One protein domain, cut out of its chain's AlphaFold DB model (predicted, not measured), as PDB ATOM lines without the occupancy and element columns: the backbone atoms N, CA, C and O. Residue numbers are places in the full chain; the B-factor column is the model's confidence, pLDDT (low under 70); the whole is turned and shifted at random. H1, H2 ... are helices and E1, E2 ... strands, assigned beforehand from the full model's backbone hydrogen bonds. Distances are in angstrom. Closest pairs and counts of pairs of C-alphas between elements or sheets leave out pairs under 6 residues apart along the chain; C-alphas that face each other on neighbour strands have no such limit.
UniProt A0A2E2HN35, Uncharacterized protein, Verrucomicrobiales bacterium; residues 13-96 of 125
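This is residues 13 to 96 of the 125 residues of an uncharacterized protein of Verrucomicrobiales bacterium (UniProt A0A2E2HN35). What would one see first? A strongly twisted sheet of four strands has H1 and H2 side by side over one face, and H3 packs on H2 on the side away from the sheet. What makes it up? The printed part has 84 residues, with four named strands and three named helices in the order E1 E2 H1 H2 E3 E4 H3. The sheet runs E2 E1 E4 E3, antiparallel throughout, and the class is mixed. How large is it? It is compact, with a radius of gyration of the C-alphas of 12.8 A and spans of 39 by 27 by 18 A.

Which N and O atoms pair the strands? E1, residues 13 to 18, forms a hairpin with E2, residues 25 to 29, with N 16 and O 26 within hydrogen-bond range at 2.9 A. E1 is also antiparallel to E4, residues 65 to 71, with N 15 and O 70 at 2.8 A. E4 forms a hairpin with E3, residues 57 to 62, with N 58 and O 69 at 2.8 A. What is on the sheet? H1, residues 30 to 37, and H2, residues 42 to 55, form two layers with it, helices on one face of a sheet, each at a height over the sheet of 9.9 A. They touch, the closest C-alphas being those of Phe 34 and Ala 45 at 6.7 A, and run opposite ways at a shallow tilt of 33 degrees, only just short of steep. Where is the last helix? H3, residues 80 to 95, is not on the sheet; its residues 80 to 87 alone touch H2, the closest C-alphas being those of Ala 83 and Ile 50 at 5.3 A, at a steep tilt of 41 degrees, opposite ways. In H1, H2 and H3 every O i to N i+4 pair is within hydrogen-bond range.

Where are the anchors? E1 begins at C-alpha 13 (-23.230, -30.921, -18.039), and H3 ends at C-alpha 95 (-12.485, -20.271, -35.138). Which elements are longest? H3 measures 23.0 A, E4 20.2 A and H2 19.7 A from first to last C-alpha.

Is anything cut or long? The printed part has no cut, and no link is long. Where is confidence low? Residues 18 to 28, 30 to 40, 63 to 64 and 94 to 96 of this model are under 70 in pLDDT.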
ATOM      1  N   LEU A  13     -23.327 -31.531 -19.354       75.38
ATOM      2  CA  LEU A  13     -23.230 -30.921 -18.039       75.38
ATOM      3  C   LEU A  13     -22.192 -31.643 -17.189       75.38
ATOM      4  O   LEU A  13     -22.259 -32.856 -16.980       75.38
ATOM      5  N   ILE A  14     -21.270 -30.862 -16.639       76.88
ATOM      6  CA  ILE A  14     -20.289 -31.326 -15.665       76.88
ATOM      7  C   ILE A  14     -20.613 -30.746 -14.301       76.88
ATOM      8  O   ILE A  14     -20.986 -29.580 -14.175       76.88
ATOM      9  N   ARG A  15     -20.430 -31.561 -13.270       79.94
ATOM     10  CA  ARG A  15     -20.373 -31.127 -11.885       79.94
ATOM     11  C   ARG A  15     -18.912 -31.004 -11.480       79.94
ATOM     12  O   ARG A  15     -18.130 -31.930 -11.678       79.94
ATOM     13  N   VAL A  16     -18.569 -29.874 -10.878       77.62
ATOM     14  CA  VAL A  16     -17.240 -29.611 -10.325       77.62
ATOM     15  C   VAL A  16     -17.345 -29.480  -8.817       77.62
ATOM     16  O   VAL A  16     -18.246 -28.814  -8.302       77.62
ATOM     17  N   GLU A  17     -16.427 -30.136  -8.122       76.56
ATOM     18  CA  GLU A  17     -16.288 -30.099  -6.674       76.56
ATOM     19  C   GLU A  17     -14.844 -29.730  -6.312       76.56
ATOM     20  O   GLU A  17     -13.897 -30.425  -6.688       76.56
ATOM     21  N   GLU A  18     -14.674 -28.617  -5.598       69.94
ATOM     22  CA  GLU A  18     -13.386 -28.162  -5.067       69.94
ATOM     23  C   GLU A  18     -13.264 -28.564  -3.584       69.94
ATOM     24  O   GLU A  18     -14.139 -28.248  -2.775       69.94
ATOM     25  N   SER A  19     -12.186 -29.260  -3.203       58.31
ATOM     26  CA  SER A  19     -11.856 -29.545  -1.790       58.31
ATOM     27  C   SER A  19     -10.994 -28.415  -1.203       58.31
ATOM     28  O   SER A  19     -10.080 -27.968  -1.884       58.31
ATOM     29  N   ALA A  20     -11.119 -27.947   0.046       48.59
ATOM     30  CA  ALA A  20     -12.002 -28.328   1.159       48.59
ATOM     31  C   ALA A  20     -12.397 -27.134   2.071       48.59
ATOM     32  O   ALA A  20     -12.986 -27.353   3.125       48.59
ATOM     33  N   GLU A  21     -12.116 -25.880   1.695       51.09
ATOM     34  CA  GLU A  21     -12.488 -24.706   2.517       51.09
ATOM     35  C   GLU A  21     -13.782 -24.008   2.059       51.09
ATOM     36  O   GLU A  21     -14.427 -23.338   2.861       51.09
ATOM     37  N   GLN A  22     -14.205 -24.187   0.797       48.38
ATOM     38  CA  GLN A  22     -15.379 -23.493   0.235       48.38
ATOM     39  C   GLN A  22     -16.531 -24.402  -0.224       48.38
ATOM     40  O   GLN A  22     -17.625 -23.892  -0.454       48.38
ATOM     41  N   GLY A  23     -16.341 -25.728  -0.309       45.38
ATOM     42  CA  GLY A  23     -17.422 -26.732  -0.394       45.38
ATOM     43  C   GLY A  23     -18.507 -26.506  -1.462       45.38
ATOM     44  O   GLY A  23     -19.631 -26.983  -1.304       45.38
ATOM     45  N   GLY A  24     -18.208 -25.755  -2.523       57.38
ATOM     46  CA  GLY A  24     -19.173 -25.385  -3.551       57.38
ATOM     47  C   GLY A  24     -19.282 -26.453  -4.634       57.38
ATOM     48  O   GLY A  24     -18.273 -26.920  -5.158       57.38
ATOM     49  N   LYS A  25     -20.514 -26.819  -5.002       66.19
ATOM     50  CA  LYS A  25     -20.790 -27.561  -6.240       66.19
ATOM     51  C   LYS A  25     -21.131 -26.553  -7.323       66.19
ATOM     52  O   LYS A  25     -22.038 -25.745  -7.128       66.19
ATOM     53  N   ALA A  26     -20.455 -26.631  -8.458       65.19
ATOM     54  CA  ALA A  26     -20.784 -25.820  -9.619       65.19
ATOM     55  C   ALA A  26     -21.090 -26.705 -10.829       65.19
ATOM     56  O   ALA A  26     -20.530 -27.793 -10.971       65.19
ATOM     57  N   TYR A  27     -22.007 -26.234 -11.672       67.38
ATOM     58  CA  TYR A  27     -22.419 -26.915 -12.892       67.38
ATOM     59  C   TYR A  27     -22.027 -26.067 -14.087       67.38
ATOM     60  O   TYR A  27     -22.361 -24.882 -14.138       67.38
ATOM     61  N   PHE A  28     -21.340 -26.672 -15.047       67.31
ATOM     62  CA  PHE A  28     -20.898 -25.967 -16.240       67.31
ATOM     63  C   PHE A  28     -21.146 -26.791 -17.497       67.31
ATOM     64  O   PHE A  28     -21.282 -28.012 -17.440       67.31
ATOM     65  N   GLN A  29     -21.168 -26.109 -18.640       70.19
ATOM     66  CA  GLN A  29     -21.076 -26.758 -19.943       70.19
ATOM     67  C   GLN A  29     -19.607 -27.069 -20.226       70.19
ATOM     68  O   GLN A  29     -18.770 -26.160 -20.155       70.19
ATOM     69  N   ILE A  30     -19.302 -28.337 -20.523       67.69
ATOM     70  CA  ILE A  30     -17.928 -28.860 -20.527       67.69
ATOM     71  C   ILE A  30     -16.985 -28.011 -21.390       67.69
ATOM     72  O   ILE A  30     -16.000 -27.489 -20.881       67.69
ATOM     73  N   LEU A  31     -17.315 -27.770 -22.661       66.94
ATOM     74  CA  LEU A  31     -16.372 -27.137 -23.589       66.94
ATOM     75  C   LEU A  31     -16.227 -25.626 -23.378       66.94
ATOM     76  O   LEU A  31     -15.125 -25.090 -23.465       66.94
ATOM     77  N   HIS A  32     -17.316 -24.937 -23.037       63.81
ATOM     78  CA  HIS A  32     -17.280 -23.489 -22.827       63.81
ATOM     79  C   HIS A  32     -16.531 -23.116 -21.539       63.81
ATOM     80  O   HIS A  32     -15.782 -22.142 -21.510       63.81
ATOM     81  N   ALA A  33     -16.703 -23.901 -20.472       63.06
ATOM     82  CA  ALA A  33     -16.024 -23.641 -19.210       63.06
ATOM     83  C   ALA A  33     -14.571 -24.120 -19.221       63.06
ATOM     84  O   ALA A  33     -13.703 -23.352 -18.809       63.06
ATOM     85  N   PHE A  34     -14.273 -25.326 -19.724       63.78
ATOM     86  CA  PHE A  34     -12.901 -25.848 -19.676       63.78
ATOM     87  C   PHE A  34     -11.910 -24.984 -20.463       63.78
ATOM     88  O   PHE A  34     -10.811 -24.739 -19.977       63.78
ATOM     89  N   MET A  35     -12.301 -24.466 -21.630       63.22
ATOM     90  CA  MET A  35     -11.423 -23.594 -22.415       63.22
ATOM     91  C   MET A  35     -11.424 -22.136 -21.950       63.22
ATOM     92  O   MET A  35     -10.392 -21.477 -22.009       63.22
ATOM     93  N   GLY A  36     -12.564 -21.616 -21.482       60.22
ATOM     94  CA  GLY A  36     -12.673 -20.210 -21.087       60.22
ATOM     95  C   GLY A  36     -12.099 -19.894 -19.705       60.22
ATOM     96  O   GLY A  36     -11.694 -18.760 -19.464       60.22
ATOM     97  N   THR A  37     -12.078 -20.866 -18.783       55.72
ATOM     98  CA  THR A  37     -11.804 -20.590 -17.359       55.72
ATOM     99  C   THR A  37     -10.481 -21.129 -16.836       55.72
ATOM    100  O   THR A  37     -10.000 -20.614 -15.830       55.72
ATOM    101  N   LEU A  38      -9.873 -22.134 -17.474       54.78
ATOM    102  CA  LEU A  38      -8.827 -22.901 -16.794       54.78
ATOM    103  C   LEU A  38      -7.380 -22.521 -17.127       54.78
ATOM    104  O   LEU A  38      -6.486 -23.067 -16.494       54.78
ATOM    105  N   GLN A  39      -7.122 -21.584 -18.046       61.56
ATOM    106  CA  GLN A  39      -5.755 -21.176 -18.442       61.56
ATOM    107  C   GLN A  39      -4.812 -22.347 -18.812       61.56
ATOM    108  O   GLN A  39      -3.607 -22.148 -18.934       61.56
ATOM    109  N   TYR A  40      -5.336 -23.564 -18.990       67.81
ATOM    110  CA  TYR A  40      -4.553 -24.719 -19.406       67.81
ATOM    111  C   TYR A  40      -4.169 -24.566 -20.874       67.81
ATOM    112  O   TYR A  40      -4.950 -24.049 -21.677       67.81
ATOM    113  N   GLU A  41      -2.981 -25.055 -21.228       74.38
ATOM    114  CA  GLU A  41      -2.607 -25.198 -22.631       74.38
ATOM    115  C   GLU A  41      -3.610 -26.106 -23.356       74.38
ATOM    116  O   GLU A  41      -4.166 -27.039 -22.768       74.38
ATOM    117  N   GLU A  42      -3.852 -25.823 -24.636       75.06
ATOM    118  CA  GLU A  42      -4.890 -26.475 -25.442       75.06
ATOM    119  C   GLU A  42      -4.778 -28.007 -25.417       75.06
ATOM    120  O   GLU A  42      -5.784 -28.693 -25.229       75.06
ATOM    121  N   ASP A  43      -3.558 -28.545 -25.492       80.31
ATOM    122  CA  ASP A  43      -3.293 -29.986 -25.427       80.31
ATOM    123  C   ASP A  43      -3.700 -30.606 -24.083       80.31
ATOM    124  O   ASP A  43      -4.252 -31.710 -24.032       80.31
ATOM    125  N   MET A  44      -3.475 -29.882 -22.985       80.00
ATOM    126  CA  MET A  44      -3.859 -30.325 -21.649       80.00
ATOM    127  C   MET A  44      -5.378 -30.257 -21.472       80.00
ATOM    128  O   MET A  44      -5.977 -31.213 -20.978       80.00
ATOM    129  N   ALA A  45      -6.017 -29.175 -21.925       77.88
ATOM    130  CA  ALA A  45      -7.474 -29.048 -21.916       77.88
ATOM    131  C   ALA A  45      -8.133 -30.162 -22.744       77.88
ATOM    132  O   ALA A  45      -9.077 -30.803 -22.278       77.88
ATOM    133  N   ARG A  46      -7.586 -30.452 -23.929       83.12
ATOM    134  CA  ARG A  46      -8.021 -31.545 -24.800       83.12
ATOM    135  C   ARG A  46      -7.927 -32.893 -24.099       83.12
ATOM    136  O   ARG A  46      -8.907 -33.634 -24.081       83.12
ATOM    137  N   ALA A  47      -6.776 -33.204 -23.497       85.06
ATOM    138  CA  ALA A  47      -6.583 -34.453 -22.767       85.06
ATOM    139  C   ALA A  47      -7.599 -34.595 -21.626       85.06
ATOM    140  O   ALA A  47      -8.289 -35.607 -21.542       85.06
ATOM    141  N   ILE A  48      -7.756 -33.551 -20.809       82.44
ATOM    142  CA  ILE A  48      -8.694 -33.516 -19.685       82.44
ATOM    143  C   ILE A  48     -10.139 -33.750 -20.139       82.44
ATOM    144  O   ILE A  48     -10.837 -34.581 -19.559       82.44
ATOM    145  N   ILE A  49     -10.590 -33.037 -21.173       81.75
ATOM    146  CA  ILE A  49     -11.960 -33.145 -21.684       81.75
ATOM    147  C   ILE A  49     -12.216 -34.550 -22.225       81.75
ATOM    148  O   ILE A  49     -13.209 -35.171 -21.849       81.75
ATOM    149  N   ILE A  50     -11.306 -35.086 -23.047       86.81
ATOM    150  CA  ILE A  50     -11.423 -36.450 -23.582       86.81
ATOM    151  C   ILE A  50     -11.513 -37.460 -22.437       86.81
ATOM    152  O   ILE A  50     -12.351 -38.362 -22.454       86.81
ATOM    153  N   GLN A  51     -10.676 -37.305 -21.415       88.88
ATOM    154  CA  GLN A  51     -10.629 -38.227 -20.288       88.88
ATOM    155  C   GLN A  51     -11.892 -38.131 -19.422       88.88
ATOM    156  O   GLN A  51     -12.413 -39.150 -18.980       88.88
ATOM    157  N   LEU A  52     -12.447 -36.931 -19.242       87.06
ATOM    158  CA  LEU A  52     -13.711 -36.739 -18.536       87.06
ATOM    159  C   LEU A  52     -14.896 -37.352 -19.299       87.06
ATOM    160  O   LEU A  52     -15.717 -38.032 -18.692       87.06
ATOM    161  N   MET A  53     -14.963 -37.165 -20.619       85.81
ATOM    162  CA  MET A  53     -16.033 -37.709 -21.468       85.81
ATOM    163  C   MET A  53     -15.984 -39.235 -21.606       85.81
ATOM    164  O   MET A  53     -17.007 -39.858 -21.869       85.81
ATOM    165  N   THR A  54     -14.809 -39.839 -21.419       88.06
ATOM    166  CA  THR A  54     -14.610 -41.294 -21.531       88.06
ATOM    167  C   THR A  54     -14.701 -42.022 -20.198       88.06
ATOM    168  O   THR A  54     -15.171 -43.154 -20.147       88.06
ATOM    169  N   LEU A  55     -14.248 -41.401 -19.105       89.56
ATOM    170  CA  LEU A  55     -14.249 -42.018 -17.776       89.56
ATOM    171  C   LEU A  55     -15.436 -41.581 -16.913       89.56
ATOM    172  O   LEU A  55     -15.671 -42.168 -15.857       89.56
ATOM    173  N   GLY A  56     -16.141 -40.515 -17.301       85.31
ATOM    174  CA  GLY A  56     -17.255 -39.925 -16.556       85.31
ATOM    175  C   GLY A  56     -16.846 -39.155 -15.301       85.31
ATOM    176  O   GLY A  56     -17.630 -38.378 -14.767       85.31
ATOM    177  N   LYS A  57     -15.616 -39.342 -14.822       88.50
ATOM    178  CA  LYS A  57     -15.069 -38.684 -13.638       88.50
ATOM    179  C   LYS A  57     -13.577 -38.460 -13.790       88.50
ATOM    180  O   LYS A  57     -12.855 -39.314 -14.302       88.50
ATOM    181  N   LEU A  58     -13.107 -37.332 -13.287       87.69
ATOM    182  CA  LEU A  58     -11.714 -36.941 -13.329       87.69
ATOM    183  C   LEU A  58     -11.358 -36.179 -12.058       87.69
ATOM    184  O   LEU A  58     -12.123 -35.350 -11.573       87.69
ATOM    185  N   ARG A  59     -10.170 -36.435 -11.525       86.50
ATOM    186  CA  ARG A  59      -9.596 -35.649 -10.440       86.50
ATOM    187  C   ARG A  59      -8.322 -34.995 -10.948       86.50
ATOM    188  O   ARG A  59      -7.477 -35.680 -11.512       86.50
ATOM    189  N   ILE A  60      -8.206 -33.693 -10.730       81.62
ATOM    190  CA  ILE A  60      -7.022 -32.910 -11.066       81.62
ATOM    191  C   ILE A  60      -6.488 -32.330  -9.764       81.62
ATOM    192  O   ILE A  60      -7.184 -31.578  -9.082       81.62
ATOM    193  N   ASP A  61      -5.269 -32.716  -9.410       82.19
ATOM    194  CA  ASP A  61      -4.550 -32.177  -8.263       82.19
ATOM    195  C   ASP A  61      -3.614 -31.060  -8.758       82.19
ATOM    196  O   ASP A  61      -2.851 -31.260  -9.701       82.19
ATOM    197  N   GLY A  62      -3.702 -29.874  -8.155       73.44
ATOM    198  CA  GLY A  62      -2.845 -28.727  -8.462       73.44
ATOM    199  C   GLY A  62      -2.308 -28.062  -7.195       73.44
ATOM    200  O   GLY A  62      -2.675 -28.441  -6.081       73.44
ATOM    201  N   GLU A  63      -1.459 -27.043  -7.355       65.25
ATOM    202  CA  GLU A  63      -0.798 -26.356  -6.228       65.25
ATOM    203  C   GLU A  63      -1.785 -25.733  -5.219       65.25
ATOM    204  O   GLU A  63      -1.465 -25.625  -4.039       65.25
ATOM    205  N   GLY A  64      -3.000 -25.376  -5.656       66.00
ATOM    206  CA  GLY A  64      -4.061 -24.796  -4.819       66.00
ATOM    207  C   GLY A  64      -5.108 -25.786  -4.293       66.00
ATOM    208  O   GLY A  64      -6.112 -25.350  -3.737       66.00
ATOM    209  N   GLY A  65      -4.923 -27.096  -4.493       73.00
ATOM    210  CA  GLY A  65      -5.855 -28.133  -4.043       73.00
ATOM    211  C   GLY A  65      -6.311 -29.087  -5.147       73.00
ATOM    212  O   GLY A  65      -5.848 -29.042  -6.287       73.00
ATOM    213  N   SER A  66      -7.230 -29.986  -4.790       78.69
ATOM    214  CA  SER A  66      -7.782 -30.982  -5.711       78.69
ATOM    215  C   SER A  66      -9.166 -30.578  -6.203       78.69
ATOM    216  O   SER A  66     -10.059 -30.343  -5.382       78.69
ATOM    217  N   LYS A  67      -9.370 -30.598  -7.520       80.31
ATOM    218  CA  LYS A  67     -10.688 -30.448  -8.146       80.31
ATOM    219  C   LYS A  67     -11.165 -31.789  -8.683       80.31
ATOM    220  O   LYS A  67     -10.406 -32.520  -9.322       80.31
ATOM    221  N   ARG A  68     -12.425 -32.121  -8.419       85.50
ATOM    222  CA  ARG A  68     -13.105 -33.290  -8.984       85.50
ATOM    223  C   ARG A  68     -14.125 -32.823 -10.005       85.50
ATOM    224  O   ARG A  68     -14.906 -31.920  -9.732       85.50
ATOM    225  N   TYR A  69     -14.106 -33.459 -11.162       84.12
ATOM    226  CA  TYR A  69     -15.009 -33.231 -12.273       84.12
ATOM    227  C   TYR A  69     -15.768 -34.524 -12.516       84.12
ATOM    228  O   TYR A  69     -15.157 -35.583 -12.617       84.12
ATOM    229  N   GLU A  70     -17.085 -34.449 -12.607       86.50
ATOM    230  CA  GLU A  70     -17.945 -35.601 -12.867       86.50
ATOM    231  C   GLU A  70     -18.983 -35.214 -13.921       86.50
ATOM    232  O   GLU A  70     -19.552 -34.122 -13.861       86.50
ATOM    233  N   LEU A  71     -19.234 -36.088 -14.895       85.00
ATOM    234  CA  LEU A  71     -20.383 -35.949 -15.782       85.00
ATOM    235  C   LEU A  71     -21.657 -36.068 -14.947       85.00
ATOM    236  O   LEU A  71     -21.772 -36.924 -14.071       85.00
ATOM    237  N   VAL A  72     -22.625 -35.196 -15.214       82.19
ATOM    238  CA  VAL A  72     -23.910 -35.230 -14.506       82.19
ATOM    239  C   VAL A  72     -24.751 -36.421 -14.955       82.19
ATOM    240  O   VAL A  72     -25.487 -36.984 -14.145       82.19
ATOM    241  N   ARG A  73     -24.646 -36.801 -16.231       80.25
ATOM    242  CA  ARG A  73     -25.396 -37.909 -16.819       80.25
ATOM    243  C   ARG A  73     -24.432 -38.961 -17.338       80.25
ATOM    244  O   ARG A  73     -23.477 -38.646 -18.040       80.25
ATOM    245  N   GLU A  74     -24.706 -40.215 -17.009       77.81
ATOM    246  CA  GLU A  74     -23.903 -41.349 -17.468       77.81
ATOM    247  C   GLU A  74     -24.075 -41.591 -18.976       77.81
ATOM    248  O   GLU A  74     -23.156 -42.063 -19.633       77.81
ATOM    249  N   GLU A  75     -25.210 -41.186 -19.554       78.19
ATOM    250  CA  GLU A  75     -25.449 -41.235 -21.004       78.19
ATOM    251  C   GLU A  75     -24.572 -40.276 -21.827       78.19
ATOM    252  O   GLU A  75     -24.451 -40.459 -23.034       78.19
ATOM    253  N   ASP A  76     -23.945 -39.280 -21.188       78.06
ATOM    254  CA  ASP A  76     -22.972 -38.393 -21.837       78.06
ATOM    255  C   ASP A  76     -21.582 -39.053 -21.950       78.06
ATOM    256  O   ASP A  76     -20.659 -38.464 -22.518       78.06
ATOM    257  N   LEU A  77     -21.413 -40.261 -21.395       85.31
ATOM    258  CA  LEU A  77     -20.180 -41.028 -21.482       85.31
ATOM    259  C   LEU A  77     -20.067 -41.657 -22.869       85.31
ATOM    260  O   LEU A  77     -20.894 -42.464 -23.293       85.31
ATOM    261  N   ILE A  78     -19.009 -41.280 -23.573       84.88
ATOM    262  CA  ILE A  78     -18.779 -41.657 -24.966       84.88
ATOM    263  C   ILE A  78     -17.383 -42.246 -25.134       84.88
ATOM    264  O   ILE A  78     -16.521 -42.136 -24.260       84.88
ATOM    265  N   SER A  79     -17.132 -42.889 -26.268       87.50
ATOM    266  CA  SER A  79     -15.811 -43.448 -26.544       87.50
ATOM    267  C   SER A  79     -14.795 -42.367 -26.926       87.50
ATOM    268  O   SER A  79     -15.130 -41.268 -27.372       87.50
ATOM    269  N   GLU A  80     -13.509 -42.683 -26.766       87.75
ATOM    270  CA  GLU A  80     -12.417 -41.736 -27.015       87.75
ATOM    271  C   GLU A  80     -12.436 -41.110 -28.429       87.75
ATOM    272  O   GLU A  80     -12.259 -39.892 -28.530       87.75
ATOM    273  N   PRO A  81     -12.676 -41.864 -29.525       86.56
ATOM    274  CA  PRO A  81     -12.758 -41.275 -30.863       86.56
ATOM    275  C   PRO A  81     -13.873 -40.230 -30.995       86.56
ATOM    276  O   PRO A  81     -13.748 -39.270 -31.748       86.56
ATOM    277  N   GLU A  82     -14.960 -40.414 -30.254       84.75
ATOM    278  CA  GLU A  82     -16.158 -39.578 -30.299       84.75
ATOM    279  C   GLU A  82     -15.946 -38.299 -29.494       84.75
ATOM    280  O   GLU A  82     -16.283 -37.212 -29.958       84.75
ATOM    281  N   ALA A  83     -15.291 -38.415 -28.335       85.69
ATOM    282  CA  ALA A  83     -14.848 -37.274 -27.543       85.69
ATOM    283  C   ALA A  83     -13.841 -36.400 -28.302       85.69
ATOM    284  O   ALA A  83     -13.960 -35.175 -28.281       85.69
ATOM    285  N   LYS A  84     -12.891 -37.011 -29.028       85.75
ATOM    286  CA  LYS A  84     -11.969 -36.275 -29.911       85.75
ATOM    287  C   LYS A  84     -12.726 -35.507 -30.991       85.75
ATOM    288  O   LYS A  84     -12.487 -34.317 -31.147       85.75
ATOM    289  N   ALA A  85     -13.656 -36.164 -31.686       85.62
ATOM    290  CA  ALA A  85     -14.446 -35.526 -32.737       85.62
ATOM    291  C   ALA A  85     -15.261 -34.335 -32.203       85.62
ATOM    292  O   ALA A  85     -15.221 -33.262 -32.795       85.62
ATOM    293  N   LEU A  86     -15.928 -34.488 -31.053       81.44
ATOM    294  CA  LEU A  86     -16.688 -33.401 -30.425       81.44
ATOM    295  C   LEU A  86     -15.807 -32.224 -29.997       81.44
ATOM    296  O   LEU A  86     -16.210 -31.068 -30.144       81.44
ATOM    297  N   PHE A  87     -14.611 -32.500 -29.475       80.44
ATOM    298  CA  PHE A  87     -13.653 -31.454 -29.135       80.44
ATOM    299  C   PHE A  87     -13.171 -30.711 -30.388       80.44
ATOM    300  O   PHE A  87     -13.221 -29.482 -30.433       80.44
ATOM    301  N   ASP A  88     -12.758 -31.444 -31.423       82.25
ATOM    302  CA  ASP A  88     -12.244 -30.864 -32.664       82.25
ATOM    303  C   ASP A  88     -13.337 -30.028 -33.382       82.25
ATOM    304  O   ASP A  88     -13.071 -28.906 -33.829       82.25
ATOM    305  N   ASP A  89     -14.589 -30.507 -33.411       80.62
ATOM    306  CA  ASP A  89     -15.749 -29.773 -33.943       80.62
ATOM    307  C   ASP A  89     -16.008 -28.470 -33.173       80.62
ATOM    308  O   ASP A  89     -16.314 -27.426 -33.765       80.62
ATOM    309  N   PHE A  90     -15.853 -28.494 -31.848       76.69
ATOM    310  CA  PHE A  90     -15.997 -27.302 -31.022       76.69
ATOM    311  C   PHE A  90     -14.912 -26.269 -31.305       76.69
ATOM    312  O   PHE A  90     -15.251 -25.106 -31.533       76.69
ATOM    313  N   ILE A  91     -13.637 -26.668 -31.356       77.56
ATOM    314  CA  ILE A  91     -12.531 -25.771 -31.722       77.56
ATOM    315  C   ILE A  91     -12.799 -25.139 -33.091       77.56
ATOM    316  O   ILE A  91     -12.740 -23.914 -33.244       77.56
ATOM    317  N   ALA A  92     -13.200 -25.950 -34.073       78.94
ATOM    318  CA  ALA A  92     -13.552 -25.468 -35.404       78.94
ATOM    319  C   ALA A  92     -14.727 -24.468 -35.385       78.94
ATOM    320  O   ALA A  92     -14.749 -23.527 -36.184       78.94
ATOM    321  N   SER A  93     -15.696 -24.636 -34.477       71.12
ATOM    322  CA  SER A  93     -16.819 -23.703 -34.300       71.12
ATOM    323  C   SER A  93     -16.401 -22.358 -33.689       71.12
ATOM    324  O   SER A  93     -16.964 -21.329 -34.065       71.12
ATOM    325  N   GLN A  94     -15.385 -22.337 -32.817       68.81
ATOM    326  CA  GLN A  94     -14.856 -21.105 -32.213       68.81
ATOM    327  C   GLN A  94     -14.059 -20.272 -33.224       68.81
ATOM    328  O   GLN A  94     -14.198 -19.052 -33.279       68.81
ATOM    329  N   ILE A  95     -13.280 -20.931 -34.088       64.38
ATOM    330  CA  ILE A  95     -12.485 -20.271 -35.138       64.38
ATOM    331  C   ILE A  95     -13.387 -19.629 -36.209       64.38
ATOM    332  O   ILE A  95     -13.013 -18.649 -36.851       64.38
ATOM    333  N   LYS A  96     -14.602 -20.157 -36.402       55.00
ATOM    334  CA  LYS A  96     -15.555 -19.709 -37.426       55.00
ATOM    335  C   LYS A  96     -16.395 -18.487 -37.057       55.00
ATOM    336  O   LYS A  96     -17.299 -18.175 -37.827       55.00
TER     337      LYS A  96